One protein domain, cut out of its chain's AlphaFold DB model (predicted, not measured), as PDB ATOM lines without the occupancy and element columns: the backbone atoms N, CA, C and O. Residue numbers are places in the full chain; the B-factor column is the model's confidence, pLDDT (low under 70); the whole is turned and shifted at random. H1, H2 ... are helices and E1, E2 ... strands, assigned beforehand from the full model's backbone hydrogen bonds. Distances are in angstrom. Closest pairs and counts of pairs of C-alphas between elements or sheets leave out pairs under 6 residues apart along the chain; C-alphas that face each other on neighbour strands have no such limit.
ATOM      1  N   TYR A 203      -6.147  24.930 -41.173       97.19
ATOM      2  CA  TYR A 203      -5.798  24.596 -39.811       97.19
ATOM      3  C   TYR A 203      -5.441  25.841 -39.004       97.19
ATOM      4  O   TYR A 203      -5.138  26.898 -39.559       97.19
ATOM      5  N   SER A 204      -5.435  25.667 -37.686       95.38
ATOM      6  CA  SER A 204      -4.889  26.627 -36.730       95.38
ATOM      7  C   SER A 204      -4.082  25.885 -35.684       95.38
ATOM      8  O   SER A 204      -4.547  24.890 -35.121       95.38
ATOM      9  N   VAL A 205      -2.872  26.365 -35.418       93.12
ATOM     10  CA  VAL A 205      -2.000  25.828 -34.372       93.12
ATOM     11  C   VAL A 205      -2.153  26.710 -33.142       93.12
ATOM     12  O   VAL A 205      -2.110  27.931 -33.253       93.12
ATOM     13  N   LYS A 206      -2.377  26.112 -31.970       86.75
ATOM     14  CA  LYS A 206      -2.409  26.861 -30.707       86.75
ATOM     15  C   LYS A 206      -1.028  26.814 -30.066       86.75
ATOM     16  O   LYS A 206      -0.479  25.729 -29.888       86.75
ATOM     17  N   ASP A 207      -0.518  27.977 -29.679       76.56
ATOM     18  CA  ASP A 207       0.831  28.112 -29.120       76.56
ATOM     19  C   ASP A 207       1.018  27.361 -27.793       76.56
ATOM     20  O   ASP A 207       2.119  26.904 -27.499       76.56
ATOM     21  N   GLU A 208      -0.042  27.163 -26.996       72.31
ATOM     22  CA  GLU A 208       0.056  26.427 -25.733       72.31
ATOM     23  C   GLU A 208      -1.152  25.512 -25.447       72.31
ATOM     24  O   GLU A 208      -2.303  25.965 -25.405       72.31
ATOM     25  N   PRO A 209      -0.916  24.216 -25.152       65.56
ATOM     26  CA  PRO A 209       0.331  23.466 -25.367       65.56
ATOM     27  C   PRO A 209       0.692  23.357 -26.862       65.56
ATOM     28  O   PRO A 209      -0.207  23.144 -27.673       65.56
ATOM     29  N   LEU A 210       1.999  23.424 -27.171       65.00
ATOM     30  CA  LEU A 210       2.654  23.492 -28.501       65.00
ATOM     31  C   LEU A 210       2.316  22.376 -29.519       65.00
ATOM     32  O   LEU A 210       2.894  22.327 -30.598       65.00
ATOM     33  N   ASP A 211       1.362  21.502 -29.212       73.56
ATOM     34  CA  ASP A 211       1.023  20.312 -29.996       73.56
ATOM     35  C   ASP A 211      -0.485  20.212 -30.274       73.56
ATOM     36  O   ASP A 211      -1.036  19.113 -30.403       73.56
ATOM     37  N   LYS A 212      -1.187  21.352 -30.309       86.69
ATOM     38  CA  LYS A 212      -2.622  21.406 -30.603       86.69
ATOM     39  C   LYS A 212      -2.888  22.017 -31.964       86.69
ATOM     40  O   LYS A 212      -2.527  23.162 -32.221       86.69
ATOM     41  N   ILE A 213      -3.587  21.252 -32.791       91.38
ATOM     42  CA  ILE A 213      -4.054  21.675 -34.107       91.38
ATOM     43  C   ILE A 213      -5.573  21.534 -34.184       91.38
ATOM     44  O   ILE A 213      -6.149  20.511 -33.797       91.38
ATOM     45  N   GLU A 214      -6.214  22.583 -34.679       93.44
ATOM     46  CA  GLU A 214      -7.612  22.599 -35.097       93.44
ATOM     47  C   GLU A 214      -7.635  22.476 -36.617       93.44
ATOM     48  O   GLU A 214      -6.918  23.210 -37.289       93.44
ATOM     49  N   ILE A 215      -8.421  21.548 -37.162       94.69
ATOM     50  CA  ILE A 215      -8.532  21.341 -38.612       94.69
ATOM     51  C   ILE A 215      -9.907  21.818 -39.055       94.69
ATOM     52  O   ILE A 215     -10.913  21.444 -38.452       94.69
ATOM     53  N   PHE A 216      -9.945  22.626 -40.109       97.06
ATOM     54  CA  PHE A 216     -11.157  23.223 -40.644       97.06
ATOM     55  C   PHE A 216     -11.425  22.718 -42.056       97.06
ATOM     56  O   PHE A 216     -10.584  22.869 -42.946       97.06
ATOM     57  N   THR A 217     -12.612  22.164 -42.271       96.69
ATOM     58  CA  THR A 217     -13.072  21.632 -43.564       96.69
ATOM     59  C   THR A 217     -14.514  22.040 -43.815       96.69
ATOM     60  O   THR A 217     -15.231  22.386 -42.883       96.69
ATOM     61  N   HIS A 218     -14.970  22.005 -45.066       95.81
ATOM     62  CA  HIS A 218     -16.380  22.271 -45.333       95.81
ATOM     63  C   HIS A 218     -17.277  21.153 -44.777       95.81
ATOM     64  O   HIS A 218     -18.192  21.416 -43.995       95.81
ATOM     65  N   THR A 219     -16.962  19.894 -45.095       92.38
ATOM     66  CA  THR A 219     -17.689  18.733 -44.561       92.38
ATOM     67  C   THR A 219     -16.932  18.018 -43.451       92.38
ATOM     68  O   THR A 219     -15.777  18.323 -43.153       92.38
ATOM     69  N   ILE A 220     -17.600  17.064 -42.805       90.62
ATOM     70  CA  ILE A 220     -17.023  16.243 -41.744       90.62
ATOM     71  C   ILE A 220     -16.005  15.271 -42.350       90.62
ATOM     72  O   ILE A 220     -16.387  14.440 -43.167       90.62
ATOM     73  N   ILE A 221     -14.741  15.312 -41.931       89.75
ATOM     74  CA  ILE A 221     -13.698  14.383 -42.400       89.75
ATOM     75  C   ILE A 221     -12.787  13.937 -41.250       89.75
ATOM     76  O   ILE A 221     -12.788  14.567 -40.192       89.75
ATOM     77  N   GLY A 222     -11.975  12.900 -41.470       88.06
ATOM     78  CA  GLY A 222     -10.851  12.539 -40.605       88.06
ATOM     79  C   GLY A 222      -9.502  12.531 -41.340       88.06
ATOM     80  O   GLY A 222      -9.392  12.959 -42.494       88.06
ATOM     81  N   PHE A 223      -8.455  12.046 -40.664       89.00
ATOM     82  CA  PHE A 223      -7.090  11.958 -41.212       89.00
ATOM     83  C   PHE A 223      -7.000  11.097 -42.463       89.00
ATOM     84  O   PHE A 223      -6.244  11.420 -43.372       89.00
ATOM     85  N   GLU A 224      -7.810  10.044 -42.550       89.38
ATOM     86  CA  GLU A 224      -7.873   9.161 -43.712       89.38
ATOM     87  C   GLU A 224      -8.251   9.925 -44.986       89.38
ATOM     88  O   GLU A 224      -7.767   9.619 -46.075       89.38
ATOM     89  N   SER A 225      -9.073  10.970 -44.850       91.69
ATOM     90  CA  SER A 225      -9.453  11.835 -45.963       91.69
ATOM     91  C   SER A 225      -8.304  12.771 -46.352       91.69
ATOM     92  O   SER A 225      -8.052  12.959 -47.540       91.69
ATOM     93  N   ILE A 226      -7.560  13.308 -45.376       94.31
ATOM     94  CA  ILE A 226      -6.364  14.136 -45.622       94.31
ATOM     95  C   ILE A 226      -5.281  13.305 -46.322       94.31
ATOM     96  O   ILE A 226      -4.730  13.738 -47.336       94.31
ATOM     97  N   GLN A 227      -5.029  12.089 -45.831       93.81
ATOM     98  CA  GLN A 227      -4.095  11.140 -46.431       93.81
ATOM     99  C   GLN A 227      -4.498  10.782 -47.861       93.81
ATOM    100  O   GLN A 227      -3.671  10.859 -48.766       93.81
ATOM    101  N   ALA A 228      -5.774  10.467 -48.099       92.12
ATOM    102  CA  ALA A 228      -6.250  10.148 -49.440       92.12
ATOM    103  C   ALA A 228      -6.107  11.331 -50.419       92.12
ATOM    104  O   ALA A 228      -5.787  11.127 -51.591       92.12
ATOM    105  N   VAL A 229      -6.302  12.576 -49.961       94.69
ATOM    106  CA  VAL A 229      -6.055  13.774 -50.787       94.69
ATOM    107  C   VAL A 229      -4.561  13.959 -51.067       94.69
ATOM    108  O   VAL A 229      -4.192  14.271 -52.201       94.69
ATOM    109  N   ALA A 230      -3.693  13.751 -50.072       96.44
ATOM    110  CA  ALA A 230      -2.246  13.799 -50.273       96.44
ATOM    111  C   ALA A 230      -1.806  12.776 -51.333       96.44
ATOM    112  O   ALA A 230      -1.134  13.138 -52.297       96.44
ATOM    113  N   GLU A 231      -2.270  11.531 -51.225       94.88
ATOM    114  CA  GLU A 231      -1.982  10.459 -52.184       94.88
ATOM    115  C   GLU A 231      -2.501  10.773 -53.588       94.88
ATOM    116  O   GLU A 231      -1.766  10.597 -54.562       94.88
ATOM    117  N   TYR A 232      -3.722  11.307 -53.700       92.19
ATOM    118  CA  TYR A 232      -4.296  11.757 -54.972       92.19
ATOM    119  C   TYR A 232      -3.407  12.786 -55.682       92.19
ATOM    120  O   TYR A 232      -3.217  12.722 -56.897       92.19
ATOM    121  N   TYR A 233      -2.808  13.701 -54.921       94.56
ATOM    122  CA  TYR A 233      -1.886  14.705 -55.445       94.56
ATOM    123  C   TYR A 233      -0.424  14.242 -55.546       94.56
ATOM    124  O   TYR A 233       0.423  15.009 -56.011       94.56
ATOM    125  N   GLY A 234      -0.109  13.005 -55.150       95.25
ATOM    126  CA  GLY A 234       1.263  12.493 -55.103       95.25
ATOM    127  C   GLY A 234       2.141  13.201 -54.062       95.25
ATOM    128  O   GLY A 234       3.344  13.361 -54.278       95.25
ATOM    129  N   ILE A 235       1.536  13.667 -52.970       96.94
ATOM    130  CA  ILE A 235       2.178  14.315 -51.823       96.94
ATOM    131  C   ILE A 235       2.489  13.244 -50.771       96.94
ATOM    132  O   ILE A 235       1.655  12.395 -50.471       96.94
ATOM    133  N   ASP A 236       3.695  13.292 -50.206       97.31
ATOM    134  CA  ASP A 236       4.110  12.424 -49.100       97.31
ATOM    135  C   ASP A 236       3.350  12.826 -47.826       97.31
ATOM    136  O   ASP A 236       3.634  13.877 -47.250       97.31
ATOM    137  N   TYR A 237       2.352  12.032 -47.430       95.56
ATOM    138  CA  TYR A 237       1.541  12.296 -46.240       95.56
ATOM    139  C   TYR A 237       2.369  12.082 -44.975       95.56
ATOM    140  O   TYR A 237       2.881  10.984 -44.731       95.56
ATOM    141  N   LYS A 238       2.486  13.127 -44.154       94.50
ATOM    142  CA  LYS A 238       3.174  13.054 -42.868       94.50
ATOM    143  C   LYS A 238       2.319  13.656 -41.782       94.50
ATOM    144  O   LYS A 238       1.896  14.801 -41.857       94.50
ATOM    145  N   ASP A 239       2.157  12.887 -40.729       91.56
ATOM    146  CA  ASP A 239       1.388  13.266 -39.559       91.56
ATOM    147  C   ASP A 239       2.110  12.753 -38.302       91.56
ATOM    148  O   ASP A 239       1.499  12.274 -37.357       91.56
ATOM    149  N   ASN A 240       3.448  12.803 -38.280       88.94
ATOM    150  CA  ASN A 240       4.217  12.405 -37.095       88.94
ATOM    151  C   ASN A 240       4.262  13.511 -36.031       88.94
ATOM    152  O   ASN A 240       4.425  13.204 -34.849       88.94
ATOM    153  N   THR A 241       4.116  14.769 -36.450       88.44
ATOM    154  CA  THR A 241       4.094  15.978 -35.617       88.44
ATOM    155  C   THR A 241       3.042  16.959 -36.147       88.44
ATOM    156  O   THR A 241       2.607  16.834 -37.294       88.44
ATOM    157  N   VAL A 242       2.660  17.966 -35.349       90.00
ATOM    158  CA  VAL A 242       1.777  19.052 -35.822       90.00
ATOM    159  C   VAL A 242       2.379  19.747 -37.040       90.00
ATOM    160  O   VAL A 242       1.678  19.945 -38.026       90.00
ATOM    161  N   THR A 243       3.678  20.057 -37.012       91.50
ATOM    162  CA  THR A 243       4.379  20.686 -38.140       91.50
ATOM    163  C   THR A 243       4.353  19.815 -39.394       91.50
ATOM    164  O   THR A 243       4.057  20.332 -40.463       91.50
ATOM    165  N   ASP A 244       4.580  18.502 -39.278       92.94
ATOM    166  CA  ASP A 244       4.498  17.585 -40.426       92.94
ATOM    167  C   ASP A 244       3.104  17.595 -41.072       92.94
ATOM    168  O   ASP A 244       2.973  17.597 -42.301       92.94
ATOM    169  N   LEU A 245       2.056  17.619 -40.242       93.19
ATOM    170  CA  LEU A 245       0.680  17.670 -40.723       93.19
ATOM    171  C   LEU A 245       0.352  19.031 -41.355       93.19
ATOM    172  O   LEU A 245      -0.297  19.069 -42.399       93.19
ATOM    173  N   CYS A 246       0.833  20.131 -40.769       94.88
ATOM    174  CA  CYS A 246       0.720  21.475 -41.345       94.88
ATOM    175  C   CYS A 246       1.384  21.532 -42.728       94.88
ATOM    176  O   CYS A 246       0.736  21.915 -43.698       94.88
ATOM    177  N   ASP A 247       2.623  21.041 -42.842       96.50
ATOM    178  CA  ASP A 247       3.368  20.961 -44.106       96.50
ATOM    179  C   ASP A 247       2.619  20.119 -45.153       96.50
ATOM    180  O   ASP A 247       2.583  20.461 -46.340       96.50
ATOM    181  N   THR A 248       1.985  19.024 -44.720       96.94
ATOM    182  CA  THR A 248       1.145  18.182 -45.582       96.94
ATOM    183  C   THR A 248      -0.081  18.949 -46.089       96.94
ATOM    184  O   THR A 248      -0.355  18.939 -47.291       96.94
ATOM    185  N   ILE A 249      -0.807  19.647 -45.208       97.44
ATOM    186  CA  ILE A 249      -1.989  20.443 -45.578       97.44
ATOM    187  C   ILE A 249      -1.600  21.617 -46.491       97.44
ATOM    188  O   ILE A 249      -2.289  21.889 -47.477       97.44
ATOM    189  N   ASP A 250      -0.474  22.276 -46.232       98.25
ATOM    190  CA  ASP A 250       0.028  23.364 -47.071       98.25
ATOM    191  C   ASP A 250       0.413  22.874 -48.469       98.25
ATOM    192  O   ASP A 250       0.072  23.516 -49.468       98.25
ATOM    193  N   ALA A 251       1.043  21.699 -48.573       98.06
ATOM    194  CA  ALA A 251       1.321  21.065 -49.858       98.06
ATOM    195  C   ALA A 251       0.030  20.713 -50.620       98.06
ATOM    196  O   ALA A 251      -0.050  20.946 -51.833       98.06
ATOM    197  N   ILE A 252      -0.996  20.208 -49.921       97.31
ATOM    198  CA  ILE A 252      -2.322  19.935 -50.500       97.31
ATOM    199  C   ILE A 252      -2.935  21.227 -51.045       97.31
ATOM    200  O   ILE A 252      -3.351  21.267 -52.203       97.31
ATOM    201  N   ASN A 253      -2.957  22.300 -50.252       98.12
ATOM    202  CA  ASN A 253      -3.534  23.581 -50.663       98.12
ATOM    203  C   ASN A 253      -2.766  24.229 -51.815       98.12
ATOM    204  O   ASN A 253      -3.383  24.814 -52.701       98.12
ATOM    205  N   ALA A 254      -1.437  24.105 -51.847       97.06
ATOM    206  CA  ALA A 254      -0.635  24.581 -52.968       97.06
ATOM    207  C   ALA A 254      -0.998  23.848 -54.267       97.06
ATOM    208  O   ALA A 254      -1.101  24.472 -55.328       97.06
ATOM    209  N   ARG A 255      -1.234  22.530 -54.194       96.06
ATOM    210  CA  ARG A 255      -1.666  21.756 -55.357       96.06
ATOM    211  C   ARG A 255      -3.108  22.062 -55.762       96.06
ATOM    212  O   ARG A 255      -3.369  22.254 -56.945       96.06
ATOM    213  N   PHE A 256      -4.010  22.191 -54.799       95.88
ATOM    214  CA  PHE A 256      -5.388  22.603 -55.049       95.88
ATOM    215  C   PHE A 256      -5.458  23.986 -55.716       95.88
ATOM    216  O   PHE A 256      -6.121  24.145 -56.739       95.88
ATOM    217  N   ALA A 257      -4.700  24.970 -55.220       94.75
ATOM    218  CA  ALA A 257      -4.608  26.297 -55.828       94.75
ATOM    219  C   ALA A 257      -4.083  26.241 -57.273       94.75
ATOM    220  O   ALA A 257      -4.544  26.993 -58.133       94.75
ATOM    221  N   TRP A 258      -3.152  25.328 -57.565       93.81
ATOM    222  CA  TRP A 258      -2.675  25.079 -58.926       93.81
ATOM    223  C   TRP A 258      -3.783  24.533 -59.838       93.81
ATOM    224  O   TRP A 258      -3.945  25.015 -60.961       93.81
ATOM    225  N   ASP A 259      -4.573  23.568 -59.368       91.88
ATOM    226  CA  ASP A 259      -5.666  22.994 -60.157       91.88
ATOM    227  C   ASP A 259      -6.812  23.996 -60.377       91.88
ATOM    228  O   ASP A 259      -7.388  24.043 -61.468       91.88
ATOM    229  N   ILE A 260      -7.077  24.871 -59.402       91.31
ATOM    230  CA  ILE A 260      -7.958  26.035 -59.563       91.31
ATOM    231  C   ILE A 260      -7.382  27.007 -60.606       91.31
ATOM    232  O   ILE A 260      -8.090  27.438 -61.513       91.31
ATOM    233  N   ALA A 261      -6.088  27.331 -60.551       90.88
ATOM    234  CA  ALA A 261      -5.463  28.253 -61.501       90.88
ATOM    235  C   ALA A 261      -5.491  27.750 -62.955       90.88
ATOM    236  O   ALA A 261      -5.700  28.552 -63.865       90.88
ATOM    237  N   LEU A 262      -5.316  26.443 -63.172       87.81
ATOM    238  CA  LEU A 262      -5.421  25.814 -64.495       87.81
ATOM    239  C   LEU A 262      -6.864  25.617 -64.970       87.81
ATOM    240  O   LEU A 262      -7.096  25.284 -66.130       87.81
ATOM    241  N   GLY A 263      -7.829  25.802 -64.075       84.38
ATOM    242  CA  GLY A 263      -9.223  25.505 -64.333       84.38
ATOM    243  C   GLY A 263      -9.532  24.009 -64.471       84.38
ATOM    244  O   GLY A 263     -10.508  23.631 -65.116       84.38
ATOM    245  N   ASN A 264      -8.720  23.158 -63.847       79.44
ATOM    246  CA  ASN A 264      -8.888  21.705 -63.871       79.44
ATOM    247  C   ASN A 264      -9.916  21.207 -62.846       79.44
ATOM    248  O   ASN A 264     -10.411  20.090 -62.974       79.44
ATOM    249  N   MET A 265     -10.244  22.023 -61.841       75.06
ATOM    250  CA  MET A 265     -11.250  21.693 -60.833       75.06
ATOM    251  C   MET A 265     -12.665  21.914 -61.363       75.06
ATOM    252  O   MET A 265     -12.986  23.008 -61.819       75.06
ATOM    253  N   LYS A 266     -13.507  20.883 -61.256       65.94
ATOM    254  CA  LYS A 266     -14.945  20.915 -61.567       65.94
ATOM    255  C   LYS A 266     -15.735  20.340 -60.392       65.94
ATOM    256  O   LYS A 266     -15.230  19.435 -59.722       65.94
ATOM    257  N   SER A 267     -16.952  20.828 -60.144       60.88
ATOM    258  CA  SER A 267     -17.720  20.496 -58.929       60.88
ATOM    259  C   SER A 267     -18.141  19.028 -58.870       60.88
ATOM    260  O   SER A 267     -18.193  18.432 -57.794       60.88
ATOM    261  N   ALA A 268     -18.376  18.424 -60.038       50.62
ATOM    262  CA  ALA A 268     -18.861  17.050 -60.150       50.62
ATOM    263  C   ALA A 268     -18.170  16.191 -61.222       50.62
ATOM    264  O   ALA A 268     -18.308  14.971 -61.200       50.62
ATOM    265  N   LYS A 269     -17.407  16.784 -62.151       48.84
ATOM    266  CA  LYS A 269     -16.695  16.025 -63.206       48.84
ATOM    267  C   LYS A 269     -15.465  15.249 -62.725       48.84
ATOM    268  O   LYS A 269     -14.858  14.519 -63.502       48.84
ATOM    269  N   CYS A 270     -15.100  15.379 -61.456       45.00
ATOM    270  CA  CYS A 270     -14.071  14.537 -60.855       45.00
ATOM    271  C   CYS A 270     -14.540  13.092 -60.625       45.00
ATOM    272  O   CYS A 270     -13.703  12.216 -60.437       45.00
ATOM    273  N   ILE A 271     -15.849  12.827 -60.701       47.38
ATOM    274  CA  ILE A 271     -16.366  11.499 -61.034       47.38
ATOM    275  C   ILE A 271     -16.272  11.442 -62.553       47.38
ATOM    276  O   ILE A 271     -17.041  12.131 -63.222       47.38
ATOM    277  N   GLY A 272     -15.248  10.760 -63.075       44.25
ATOM    278  CA  GLY A 272     -14.851  10.848 -64.483       44.25
ATOM    279  C   GLY A 272     -16.042  10.786 -65.441       44.25
ATOM    280  O   GLY A 272     -17.043  10.132 -65.156       44.25
ATOM    281  N   ASP A 273     -15.948  11.456 -66.591       45.09
ATOM    282  CA  ASP A 273     -17.013  11.441 -67.606       45.09
ATOM    283  C   ASP A 273     -17.404   9.995 -68.011       45.09
ATOM    284  O   ASP A 273     -18.546   9.758 -68.391       45.09
ATOM    285  N   GLU A 274     -16.514   9.009 -67.832       46.66
ATOM    286  CA  GLU A 274     -16.793   7.569 -67.998       46.66
ATOM    287  C   GLU A 274     -17.704   6.959 -66.908       46.66
ATOM    288  O   GLU A 274     -18.349   5.941 -67.142       46.66
ATOM    289  N   GLU A 275     -17.814   7.583 -65.733       43.09
ATOM    290  CA  GLU A 275     -18.671   7.162 -64.613       43.09
ATOM    291  C   GLU A 275     -19.917   8.020 -64.414       43.09
ATOM    292  O   GLU A 275     -20.914   7.505 -63.903       43.09
ATOM    293  N   ARG A 276     -19.948   9.261 -64.923       42.38
ATOM    294  CA  ARG A 276     -21.232   9.946 -65.180       42.38
ATOM    295  C   ARG A 276     -22.130   9.111 -66.104       42.38
ATOM    296  O   ARG A 276     -23.348   9.143 -65.965       42.38
ATOM    297  N   VAL A 277     -21.529   8.308 -66.989       38.25
ATOM    298  CA  VAL A 277     -22.224   7.347 -67.863       38.25
ATOM    299  C   VAL A 277     -22.835   6.168 -67.086       38.25
ATOM    300  O   VAL A 277     -23.788   5.560 -67.570       38.25
ATOM    301  N   LEU A 278     -22.357   5.853 -65.876       34.69
ATOM    302  CA  LEU A 278     -22.864   4.726 -65.081       34.69
ATOM    303  C   LEU A 278     -23.967   5.101 -64.081       34.69
ATOM    304  O   LEU A 278     -24.709   4.213 -63.665       34.69
ATOM    305  N   TYR A 279     -24.136   6.382 -63.738       40.72
ATOM    306  CA  TYR A 279     -25.186   6.826 -62.810       40.72
ATOM    307  C   TYR A 279     -25.864   8.114 -63.301       40.72
ATOM    308  O   TYR A 279     -25.537   9.201 -62.827       40.72
ATOM    309  N   PRO A 280     -26.811   8.015 -64.256       37.44
ATOM    310  CA  PRO A 280     -27.258   9.185 -65.007       37.44
ATOM    311  C   PRO A 280     -28.161  10.175 -64.253       37.44
ATOM    312  O   PRO A 280     -28.273  11.302 -64.716       37.44
ATOM    313  N   GLU A 281     -28.816   9.829 -63.136       44.88
ATOM    314  CA  GLU A 281     -29.843  10.727 -62.552       44.88
ATOM    315  C   GLU A 281     -29.935  10.758 -61.016       44.88
ATOM    316  O   GLU A 281     -30.666  11.579 -60.462       44.88
ATOM    317  N   ASP A 282     -29.168   9.942 -60.292       50.81
ATOM    318  CA  ASP A 282     -29.315   9.856 -58.840       50.81
ATOM    319  C   ASP A 282     -28.186  10.595 -58.123       50.81
ATOM    320  O   ASP A 282     -27.083  10.071 -57.968       50.81
ATOM    321  N   SER A 283     -28.479  11.775 -57.571       54.47
ATOM    322  CA  SER A 283     -27.637  12.432 -56.553       54.47
ATOM    323  C   SER A 283     -27.273  11.485 -55.397       54.47
ATOM    324  O   SER A 283     -26.203  11.605 -54.803       54.47
ATOM    325  N   LYS A 284     -28.110  10.464 -55.142       57.44
ATOM    326  CA  LYS A 284     -27.831   9.350 -54.220       57.44
ATOM    327  C   LYS A 284     -26.526   8.606 -54.541       57.44
ATOM    328  O   LYS A 284     -25.903   8.101 -53.613       57.44
ATOM    329  N   SER A 285     -26.107   8.549 -55.808       61.34
ATOM    330  CA  SER A 285     -24.866   7.886 -56.239       61.34
ATOM    331  C   SER A 285     -23.607   8.668 -55.860       61.34
ATOM    332  O   SER A 285     -22.611   8.068 -55.470       61.34
ATOM    333  N   ILE A 286     -23.658  10.004 -55.901       66.06
ATOM    334  CA  ILE A 286     -22.548  10.850 -55.448       66.06
ATOM    335  C   ILE A 286     -22.392  10.680 -53.944       66.06
ATOM    336  O   ILE A 286     -21.300  10.366 -53.481       66.06
ATOM    337  N   PHE A 287     -23.496  10.800 -53.196       67.88
ATOM    338  CA  PHE A 287     -23.477  10.623 -51.745       67.88
ATOM    339  C   PHE A 287     -22.964   9.245 -51.342       67.88
ATOM    340  O   PHE A 287     -22.105   9.173 -50.471       67.88
ATOM    341  N   SER A 288     -23.413   8.171 -51.999       67.75
ATOM    342  CA  SER A 288     -22.918   6.823 -51.701       67.75
ATOM    343  C   SER A 288     -21.438   6.644 -52.054       67.75
ATOM    344  O   SER A 288     -20.710   5.988 -51.306       67.75
ATOM    345  N   ALA A 289     -20.967   7.258 -53.145       66.38
ATOM    346  CA  ALA A 289     -19.568   7.204 -53.561       66.38
ATOM    347  C   ALA A 289     -18.636   7.966 -52.608       66.38
ATOM    348  O   ALA A 289     -17.518   7.512 -52.361       66.38
ATOM    349  N   VAL A 290     -19.081   9.099 -52.049       72.62
ATOM    350  CA  VAL A 290     -18.268   9.888 -51.108       72.62
ATOM    351  C   VAL A 290     -18.426   9.450 -49.651       72.62
ATOM    352  O   VAL A 290     -17.530   9.723 -48.853       72.62
ATOM    353  N   SER A 291     -19.509   8.747 -49.292       69.00
ATOM    354  CA  SER A 291     -19.787   8.287 -47.918       69.00
ATOM    355  C   SER A 291     -18.975   7.074 -47.467       69.00
ATOM    356  O   SER A 291     -19.038   6.707 -46.300       69.00
ATOM    357  N   SER A 292     -18.228   6.424 -48.362       67.12
ATOM    358  CA  SER A 292     -17.411   5.260 -48.000       67.12
ATOM    359  C   SER A 292     -16.295   5.647 -47.024       67.12
ATOM    360  O   SER A 292     -15.370   6.357 -47.413       67.12
ATOM    361  N   THR A 293     -16.345   5.147 -45.785       63.38
ATOM    362  CA  THR A 293     -15.267   5.298 -44.788       63.38
ATOM    363  C   THR A 293     -14.110   4.314 -44.998       63.38
ATOM    364  O   THR A 293     -13.055   4.481 -44.394       63.38
ATOM    365  N   ASP A 294     -14.260   3.333 -45.898       65.38
ATOM    366  CA  ASP A 294     -13.217   2.360 -46.243       65.38
ATOM    367  C   ASP A 294     -12.002   3.045 -46.905       65.38
ATOM    368  O   ASP A 294     -11.902   3.135 -48.130       65.38
ATOM    369  N   TYR A 295     -11.029   3.488 -46.117       54.47
ATOM    370  CA  TYR A 295      -9.681   3.789 -46.599       54.47
ATOM    371  C   TYR A 295      -8.891   2.471 -46.806       54.47
ATOM    372  O   TYR A 295      -9.057   1.551 -46.000       54.47
ATOM    373  N   PRO A 296      -8.061   2.294 -47.865       57.62
ATOM    374  CA  PRO A 296      -7.630   3.238 -48.913       57.62
ATOM    375  C   PRO A 296      -8.562   3.323 -50.140       57.62
ATOM    376  O   PRO A 296      -8.148   3.758 -51.211       57.62
ATOM    377  N   LYS A 297      -9.827   2.899 -50.041       73.12
ATOM    378  CA  LYS A 297     -10.763   2.869 -51.181       73.12
ATOM    379  C   LYS A 297     -11.466   4.209 -51.433       73.12
ATOM    380  O   LYS A 297     -12.457   4.239 -52.165       73.12
ATOM    381  N   ILE A 298     -10.981   5.316 -50.861       81.81
ATOM    382  CA  ILE A 298     -11.540   6.650 -51.115       81.81
ATOM    383  C   ILE A 298     -11.170   7.057 -52.543       81.81
ATOM    384  O   ILE A 298     -10.124   7.637 -52.810       81.81
ATOM    385  N   LYS A 299     -12.057   6.724 -53.476       83.75
ATOM    386  CA  LYS A 299     -11.863   6.944 -54.909       83.75
ATOM    387  C   LYS A 299     -11.848   8.422 -55.300       83.75
ATOM    388  O   LYS A 299     -11.169   8.804 -56.247       83.75
ATOM    389  N   TYR A 300     -12.600   9.233 -54.561       87.19
ATOM    390  CA  TYR A 300     -12.857  10.642 -54.850       87.19
ATOM    391  C   TYR A 300     -12.523  11.514 -53.635       87.19
ATOM    392  O   TYR A 300     -13.422  12.077 -53.007       87.19
ATOM    393  N   PRO A 301     -11.239  11.591 -53.237       91.44
ATOM    394  CA  PRO A 301     -10.865  12.169 -51.952       91.44
ATOM    395  C   PRO A 301     -11.154  13.666 -51.871       91.44
ATOM    396  O   PRO A 301     -11.666  14.115 -50.856       91.44
ATOM    397  N   VAL A 302     -10.950  14.427 -52.952       92.12
ATOM    398  CA  VAL A 302     -11.296  15.860 -52.981       92.12
ATOM    399  C   VAL A 302     -12.812  16.071 -52.873       92.12
ATOM    400  O   VAL A 302     -13.260  16.950 -52.143       92.12
ATOM    401  N   GLN A 303     -13.613  15.236 -53.541       89.19
ATOM    402  CA  GLN A 303     -15.080  15.308 -53.481       89.19
ATOM    403  C   GLN A 303     -15.565  14.966 -52.080       89.19
ATOM    404  O   GLN A 303     -16.496  15.592 -51.593       89.19
ATOM    405  N   ARG A 304     -14.918  14.010 -51.408       89.69
ATOM    406  CA  ARG A 304     -15.214  13.686 -50.015       89.69
ATOM    407  C   ARG A 304     -15.043  14.910 -49.112       89.69
ATOM    408  O   ARG A 304     -15.944  15.168 -48.333       89.69
ATOM    409  N   ILE A 305     -13.991  15.720 -49.272       92.56
ATOM    410  CA  ILE A 305     -13.815  16.948 -48.465       92.56
ATOM    411  C   ILE A 305     -15.001  17.922 -48.592       92.56
ATOM    412  O   ILE A 305     -15.343  18.599 -47.620       92.56
ATOM    413  N   ILE A 306     -15.650  17.980 -49.760       93.25
ATOM    414  CA  ILE A 306     -16.687  18.984 -50.056       93.25
ATOM    415  C   ILE A 306     -18.128  18.437 -50.069       93.25
ATOM    416  O   ILE A 306     -19.057  19.221 -49.980       93.25
ATOM    417  N   TRP A 307     -18.335  17.118 -50.153       90.31
ATOM    418  CA  TRP A 307     -19.668  16.494 -50.244       90.31
ATOM    419  C   TRP A 307     -19.983  15.507 -49.114       90.31
ATOM    420  O   TRP A 307     -21.121  15.031 -49.031       90.31
ATOM    421  N   HIS A 308     -19.005  15.122 -48.284       89.00
ATOM    422  CA  HIS A 308     -19.213  14.053 -47.313       89.00
ATOM    423  C   HIS A 308     -20.319  14.388 -46.307       89.00
ATOM    424  O   HIS A 308     -20.426  15.495 -45.783       89.00
ATOM    425  N   ARG A 309     -21.158  13.389 -46.036       84.50
ATOM    426  CA  ARG A 309     -22.200  13.431 -45.011       84.50
ATOM    427  C   ARG A 309     -22.080  12.176 -44.173       84.50
ATOM    428  O   ARG A 309     -21.957  11.072 -44.706       84.50
ATOM    429  N   VAL A 310     -22.115  12.355 -42.869       81.44
ATOM    430  CA  VAL A 310     -22.039  11.294 -41.888       81.44
ATOM    431  C   VAL A 310     -23.456  10.814 -41.595       81.44
ATOM    432  O   VAL A 310     -24.245  11.450 -40.904       81.44
ATOM    433  N   ASN A 311     -23.786   9.636 -42.119       75.00
ATOM    434  CA  ASN A 311     -25.088   9.018 -41.854       75.00
ATOM    435  C   ASN A 311     -25.217   8.527 -40.399       75.00
ATOM    436  O   ASN A 311     -26.329   8.453 -39.880       75.00
ATOM    437  N   ASP A 312     -24.094   8.213 -39.741       74.62
ATOM    438  CA  ASP A 312     -24.031   7.798 -38.338       74.62
ATOM    439  C   ASP A 312     -22.957   8.602 -37.590       74.62
ATOM    440  O   ASP A 312     -21.768   8.276 -37.595       74.62
ATOM    441  N   LEU A 313     -23.387   9.697 -36.952       75.31
ATOM    442  CA  LEU A 313     -22.489  10.588 -36.215       75.31
ATOM    443  C   LEU A 313     -21.791   9.868 -35.059       75.31
ATOM    444  O   LEU A 313     -20.672  10.236 -34.706       75.31
ATOM    445  N   LYS A 314     -22.437   8.853 -34.475       75.12
ATOM    446  CA  LYS A 314     -21.857   8.088 -33.377       75.12
ATOM    447  C   LYS A 314     -20.697   7.246 -33.890       75.12
ATOM    448  O   LYS A 314     -19.623   7.310 -33.302       75.12
ATOM    449  N   LEU A 315     -20.884   6.543 -35.007       70.31
ATOM    450  CA  LEU A 315     -19.810   5.775 -35.636       70.31
ATOM    451  C   LEU A 315     -18.623   6.677 -35.994       70.31
ATOM    452  O   LEU A 315     -17.491   6.358 -35.652       70.31
ATOM    453  N   PHE A 316     -18.877   7.845 -36.584       74.38
ATOM    454  CA  PHE A 316     -17.809   8.799 -36.886       74.38
ATOM    455  C   PHE A 316     -17.099   9.306 -35.620       74.38
ATOM    456  O   PHE A 316     -15.878   9.424 -35.591       74.38
ATOM    457  N   GLN A 317     -17.837   9.593 -34.545       74.88
ATOM    458  CA  GLN A 317     -17.236   9.982 -33.266       74.88
ATOM    459  C   GLN A 317     -16.374   8.864 -32.676       74.88
ATOM    460  O   GLN A 317     -15.313   9.151 -32.123       74.88
ATOM    461  N   GLU A 318     -16.807   7.611 -32.801       75.75
ATOM    462  CA  GLU A 318     -16.043   6.434 -32.388       75.75
ATOM    463  C   GLU A 318     -14.787   6.250 -33.250       75.75
ATOM    464  O   GLU A 318     -13.716   6.008 -32.699       75.75
ATOM    465  N   GLU A 319     -14.871   6.456 -34.568       70.44
ATOM    466  CA  GLU A 319     -13.726   6.444 -35.488       70.44
ATOM    467  C   GLU A 319     -12.724   7.555 -35.148       70.44
ATOM    468  O   GLU A 319     -11.533   7.290 -34.990       70.44
ATOM    469  N   VAL A 320     -13.191   8.788 -34.936       70.94
ATOM    470  CA  VAL A 320     -12.340   9.910 -34.513       70.94
ATOM    471  C   VAL A 320     -11.721   9.641 -33.142       70.94
ATOM    472  O   VAL A 320     -10.546   9.940 -32.933       70.94
ATOM    473  N   ALA A 321     -12.473   9.071 -32.198       76.62
ATOM    474  CA  ALA A 321     -11.949   8.700 -30.886       76.62
ATOM    475  C   ALA A 321     -10.895   7.587 -30.990       76.62
ATOM    476  O   ALA A 321      -9.861   7.664 -30.326       76.62
ATOM    477  N   ALA A 322     -11.115   6.592 -31.851       71.94
ATOM    478  CA  ALA A 322     -10.164   5.520 -32.117       71.94
ATOM    479  C   ALA A 322      -8.887   6.052 -32.781       71.94
ATOM    480  O   ALA A 322      -7.791   5.706 -32.345       71.94
ATOM    481  N   LEU A 323      -9.010   6.950 -33.764       67.88
ATOM    482  CA  LEU A 323      -7.875   7.632 -34.392       67.88
ATOM    483  C   LEU A 323      -7.098   8.462 -33.366       67.88
ATOM    484  O   LEU A 323      -5.877   8.350 -33.289       67.88
ATOM    485  N   LYS A 324      -7.792   9.221 -32.506       69.50
ATOM    486  CA  LYS A 324      -7.165   9.958 -31.394       69.50
ATOM    487  C   LYS A 324      -6.425   9.029 -30.428       69.50
ATOM    488  O   LYS A 324      -5.344   9.381 -29.970       69.50
ATOM    489  N   ALA A 325      -6.979   7.855 -30.130       74.44
ATOM    490  CA  ALA A 325      -6.358   6.876 -29.239       74.44
ATOM    491  C   ALA A 325      -5.146   6.166 -29.870       74.44
ATOM    492  O   ALA A 325      -4.205   5.803 -29.165       74.44
ATOM    493  N   GLN A 326      -5.154   5.958 -31.190       67.88
ATOM    494  CA  GLN A 326      -4.040   5.351 -31.921       67.88
ATOM    495  C   GLN A 326      -2.887   6.337 -32.131       67.88
ATOM    496  O   GLN A 326      -1.719   5.961 -32.004       67.88
ATOM    497  N   ASN A 327      -3.196   7.605 -32.406       65.56
ATOM    498  CA  ASN A 327      -2.219   8.616 -32.796       65.56
ATOM    499  C   ASN A 327      -1.678   9.405 -31.588       65.56
ATOM    500  O   ASN A 327      -1.656  10.629 -31.616       65.56
ATOM    501  N   ASN A 328      -1.216   8.699 -30.541       61.28
ATOM    502  CA  ASN A 328      -0.660   9.167 -29.243       61.28
ATOM    503  C   ASN A 328       0.444  10.271 -29.289       61.28
ATOM    504  O   ASN A 328       1.151  10.475 -28.302       61.28
ATOM    505  N   LYS A 329       0.659  10.943 -30.422       60.06
ATOM    506  CA  LYS A 329       1.787  11.820 -30.734       60.06
ATOM    507  C   LYS A 329       1.468  13.324 -30.738       60.06
ATOM    508  O   LYS A 329       2.412  14.084 -30.576       60.06
ATOM    509  N   TYR A 330       0.215  13.775 -30.881       62.75
ATOM    510  CA  TYR A 330      -0.179  15.192 -30.706       62.75
ATOM    511  C   TYR A 330      -1.706  15.347 -30.597       62.75
ATOM    512  O   TYR A 330      -2.479  14.483 -31.019       62.75
ATOM    513  N   TYR A 331      -2.161  16.443 -29.990       67.62
ATOM    514  CA  TYR A 331      -3.560  16.645 -29.617       67.62
ATOM    515  C   TYR A 331      -4.302  17.398 -30.714       67.62
ATOM    516  O   TYR A 331      -4.515  18.603 -30.605       67.62
ATOM    517  N   VAL A 332      -4.764  16.703 -31.753       67.50
ATOM    518  CA  VAL A 332      -5.794  17.296 -32.618       67.50
ATOM    519  C   VAL A 332      -7.026  17.551 -31.764       67.50
ATOM    520  O   VAL A 332      -7.726  16.630 -31.323       67.50
ATOM    521  N   THR A 333      -7.242  18.823 -31.450       68.19
ATOM    522  CA  THR A 333      -8.237  19.233 -30.464       68.19
ATOM    523  C   THR A 333      -9.626  19.076 -31.043       68.19
ATOM    524  O   THR A 333     -10.513  18.529 -30.381       68.19
ATOM    525  N   SER A 334      -9.793  19.459 -32.306       83.38
ATOM    526  CA  SER A 334     -11.090  19.479 -32.972       83.38
ATOM    527  C   SER A 334     -10.973  19.452 -34.492       83.38
ATOM    528  O   SER A 334     -10.113  20.110 -35.071       83.38
ATOM    529  N   PHE A 335     -11.916  18.747 -35.114       88.56
ATOM    530  CA  PHE A 335     -12.320  18.975 -36.498       88.56
ATOM    531  C   PHE A 335     -13.498  19.948 -36.470       88.56
ATOM    532  O   PHE A 335     -14.499  19.691 -35.797       88.56
ATOM    533  N   ILE A 336     -13.355  21.081 -37.145       93.12
ATOM    534  CA  ILE A 336     -14.352  22.146 -37.222       93.12
ATOM    535  C   ILE A 336     -14.877  22.160 -38.652       93.12
ATOM    536  O   ILE A 336     -14.110  22.288 -39.599       93.12
ATOM    537  N   HIS A 337     -16.186  22.005 -38.812       93.50
ATOM    538  CA  HIS A 337     -16.795  21.850 -40.126       93.50
ATOM    539  C   HIS A 337     -18.138  22.572 -40.240       93.50
ATOM    540  O   HIS A 337     -18.676  23.081 -39.251       93.50
ATOM    541  N   GLY A 338     -18.667  22.622 -41.462       89.69
ATOM    542  CA  GLY A 338     -19.942  23.244 -41.800       89.69
ATOM    543  C   GLY A 338     -21.136  22.501 -41.207       89.69
ATOM    544  O   GLY A 338     -21.014  21.424 -40.615       89.69
ATOM    545  N   HIS A 339     -22.321  23.090 -41.340       78.06
ATOM    546  CA  HIS A 339     -23.535  22.489 -40.807       78.06
ATOM    547  C   HIS A 339     -23.959  21.281 -41.653       78.06
ATOM    548  O   HIS A 339     -24.314  21.401 -42.819       78.06
ATOM    549  N   GLU A 340     -24.020  20.104 -41.033       73.69
ATOM    550  CA  GLU A 340     -24.604  18.928 -41.667       73.69
ATOM    551  C   GLU A 340     -26.131  19.059 -41.698       73.69
ATOM    552  O   GLU A 340     -26.751  19.252 -40.651       73.69
ATOM    553  N   GLY A 341     -26.731  18.964 -42.893       65.31
ATOM    554  CA  GLY A 341     -28.169  19.139 -43.135       65.31
ATOM    555  C   GLY A 341     -29.105  18.479 -42.102       65.31
ATOM    556  O   GLY A 341     -28.737  17.551 -41.387       65.31
ATOM    557  N   ALA A 342     -30.347  18.971 -42.040       48.53
ATOM    558  CA  ALA A 342     -31.333  18.817 -40.954       48.53
ATOM    559  C   ALA A 342     -31.536  17.422 -40.306       48.53
ATOM    560  O   ALA A 342     -32.079  17.345 -39.201       48.53
ATOM    561  N   THR A 343     -31.104  16.326 -40.930       49.62
ATOM    562  CA  THR A 343     -31.130  14.977 -40.343       49.62
ATOM    563  C   THR A 343     -30.289  14.870 -39.068       49.62
ATOM    564  O   THR A 343     -30.730  14.228 -38.112       49.62
ATOM    565  N   SER A 344     -29.153  15.572 -38.976       47.69
ATOM    566  CA  SER A 344     -28.323  15.591 -37.757       47.69
ATOM    567  C   SER A 344     -29.041  16.271 -36.575       47.69
ATOM    568  O   SER A 344     -28.908  15.860 -35.419       47.69
ATOM    569  N   GLY A 345     -29.870  17.281 -36.869       46.47
ATOM    570  CA  GLY A 345     -30.632  18.057 -35.894       46.47
ATOM    571  C   GLY A 345     -31.808  17.294 -35.287       46.47
ATOM    572  O   GLY A 345     -32.047  17.423 -34.091       46.47
ATOM    573  N   ILE A 346     -32.507  16.460 -36.063       45.38
ATOM    574  CA  ILE A 346     -33.588  15.595 -35.547       45.38
ATOM    575  C   ILE A 346     -33.012  14.548 -34.589       45.38
ATOM    576  O   ILE A 346     -33.545  14.346 -33.496       45.38
ATOM    577  N   VAL A 347     -31.876  13.943 -34.952       46.03
ATOM    578  CA  VAL A 347     -31.192  12.986 -34.078       46.03
ATOM    579  C   VAL A 347     -30.696  13.675 -32.803       46.03
ATOM    580  O   VAL A 347     -30.964  13.187 -31.708       46.03
TER     581      VAL A 347
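This is residues 203 to 347 of the 736 residues of an uncharacterized protein of Gammaproteobacteria bacterium RIFCSPHIGHO2_12_FULL_45_12 (UniProt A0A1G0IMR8). A small three-stranded sheet is covered on one face by one end of the long helix H2, which runs on past the sheet, while two crossed helices, H1 and H5, fill the middle of the domain. H1 packs on H2, H5 packs on H1 and H4 packs on H5; H6 only grazes the sheet, and residues 258 to 263 and 277 to 284 stick out free. The printed part has 145 residues, with named elements in the order E1, E2, H1, H2, H3, H4, H5, H6, E3, H7: seven helices and three strands, mostly helix. The mixed sheet has the order E1, E2, E3, with E1 and E2 antiparallel and E2 and E3 parallel. The whole is compact, with a radius of gyration of the C-alphas of 16.0 A and spans of 50 by 41 by 24 A.

The printed part begins with strand E1, residues 203 to 206, whose C-alpha 203 is at (-5.798, 24.596, -39.811). Strand E2 follows at residues 212 to 216, 13.3 A from first to last C-alpha. Helix H1 takes residues 223 to 232 and is 14.0 A long. Helix H2, residues 242 to 262, is the longest at 30.3 A, from C-alpha 242 at (1.777, 19.052, -35.822) to C-alpha 262 at (-5.421, 25.814, -64.495). Three shorter helices come next: H3 at residues 273 to 276, H4 at residues 283 to 290 and H5 at residues 301 to 307. Helix H6, residues 313 to 326, is 19.7 A long. Strand E3, residues 331 to 336, is 14.3 A long. Helix H7, residues 343 to 347, ends the printed part with C-alpha 347 at (-31.192, 12.986, -34.078).

E1 and E2 form a hairpin, antiparallel at 156 degrees, with N 204 and O 214 within hydrogen-bond range at 2.9 A. E2 and E3 are parallel at 19 degrees, with N 336 and O 215 at 2.8 A. E2 and E3 with the six helices H1 to H6 between them make a strand-helix-strand unit, two parallel neighbour strands joined through helices. The sheet and H2 make two layers, a helix on one face of a sheet. H2 is over E1 and E2 at a height over the sheet of 10.7 A and runs along the strands, at 26 degrees to E1 on the local plane. The closest C-alphas of E2 and H2 are those of Ile 213 and Val 242, 6.6 A apart. H6 only grazes the sheet, with its residues 320 to 324. H1 is not on the sheet; H2 touches H1 with residues 248 to 252 alone, at a steep tilt of 46 degrees, the same way. Their closest C-alphas are those of Ala 230 and Ile 252, 6.1 A apart. H1 touches H5 at a steep tilt of 55 degrees, opposite ways, closest at the C-alphas of Val 229 and Pro 301, 5.2 A apart. H4 and H5 form a helical hairpin and touch at a steep tilt of 44 degrees, opposite ways, closest at the C-alphas of Val 290 and Arg 304, 5.0 A apart. H3 touches no helix. H7 and H6 are close but not clearly touching, with the C-alphas of Leu 313 and Ser 344 at 7.8 A. In H1, H2, H4, H6 and H7 every O i to N i+4 pair is within hydrogen-bond range, in H5 2 of 3 are, and H3 is too short for such a pair.

The C-alphas farthest apart are those of Glu 208 and Val 277, at 51.3 A. The printed part has no cut and no long link; E1 to E2, H5 to H6 and H6 to E3 are tight links. The mean pLDDT of the printed part is 77.2, and 49 residues are under 70, among them residues 266 to 289, 326 to 333 and 341 to 347.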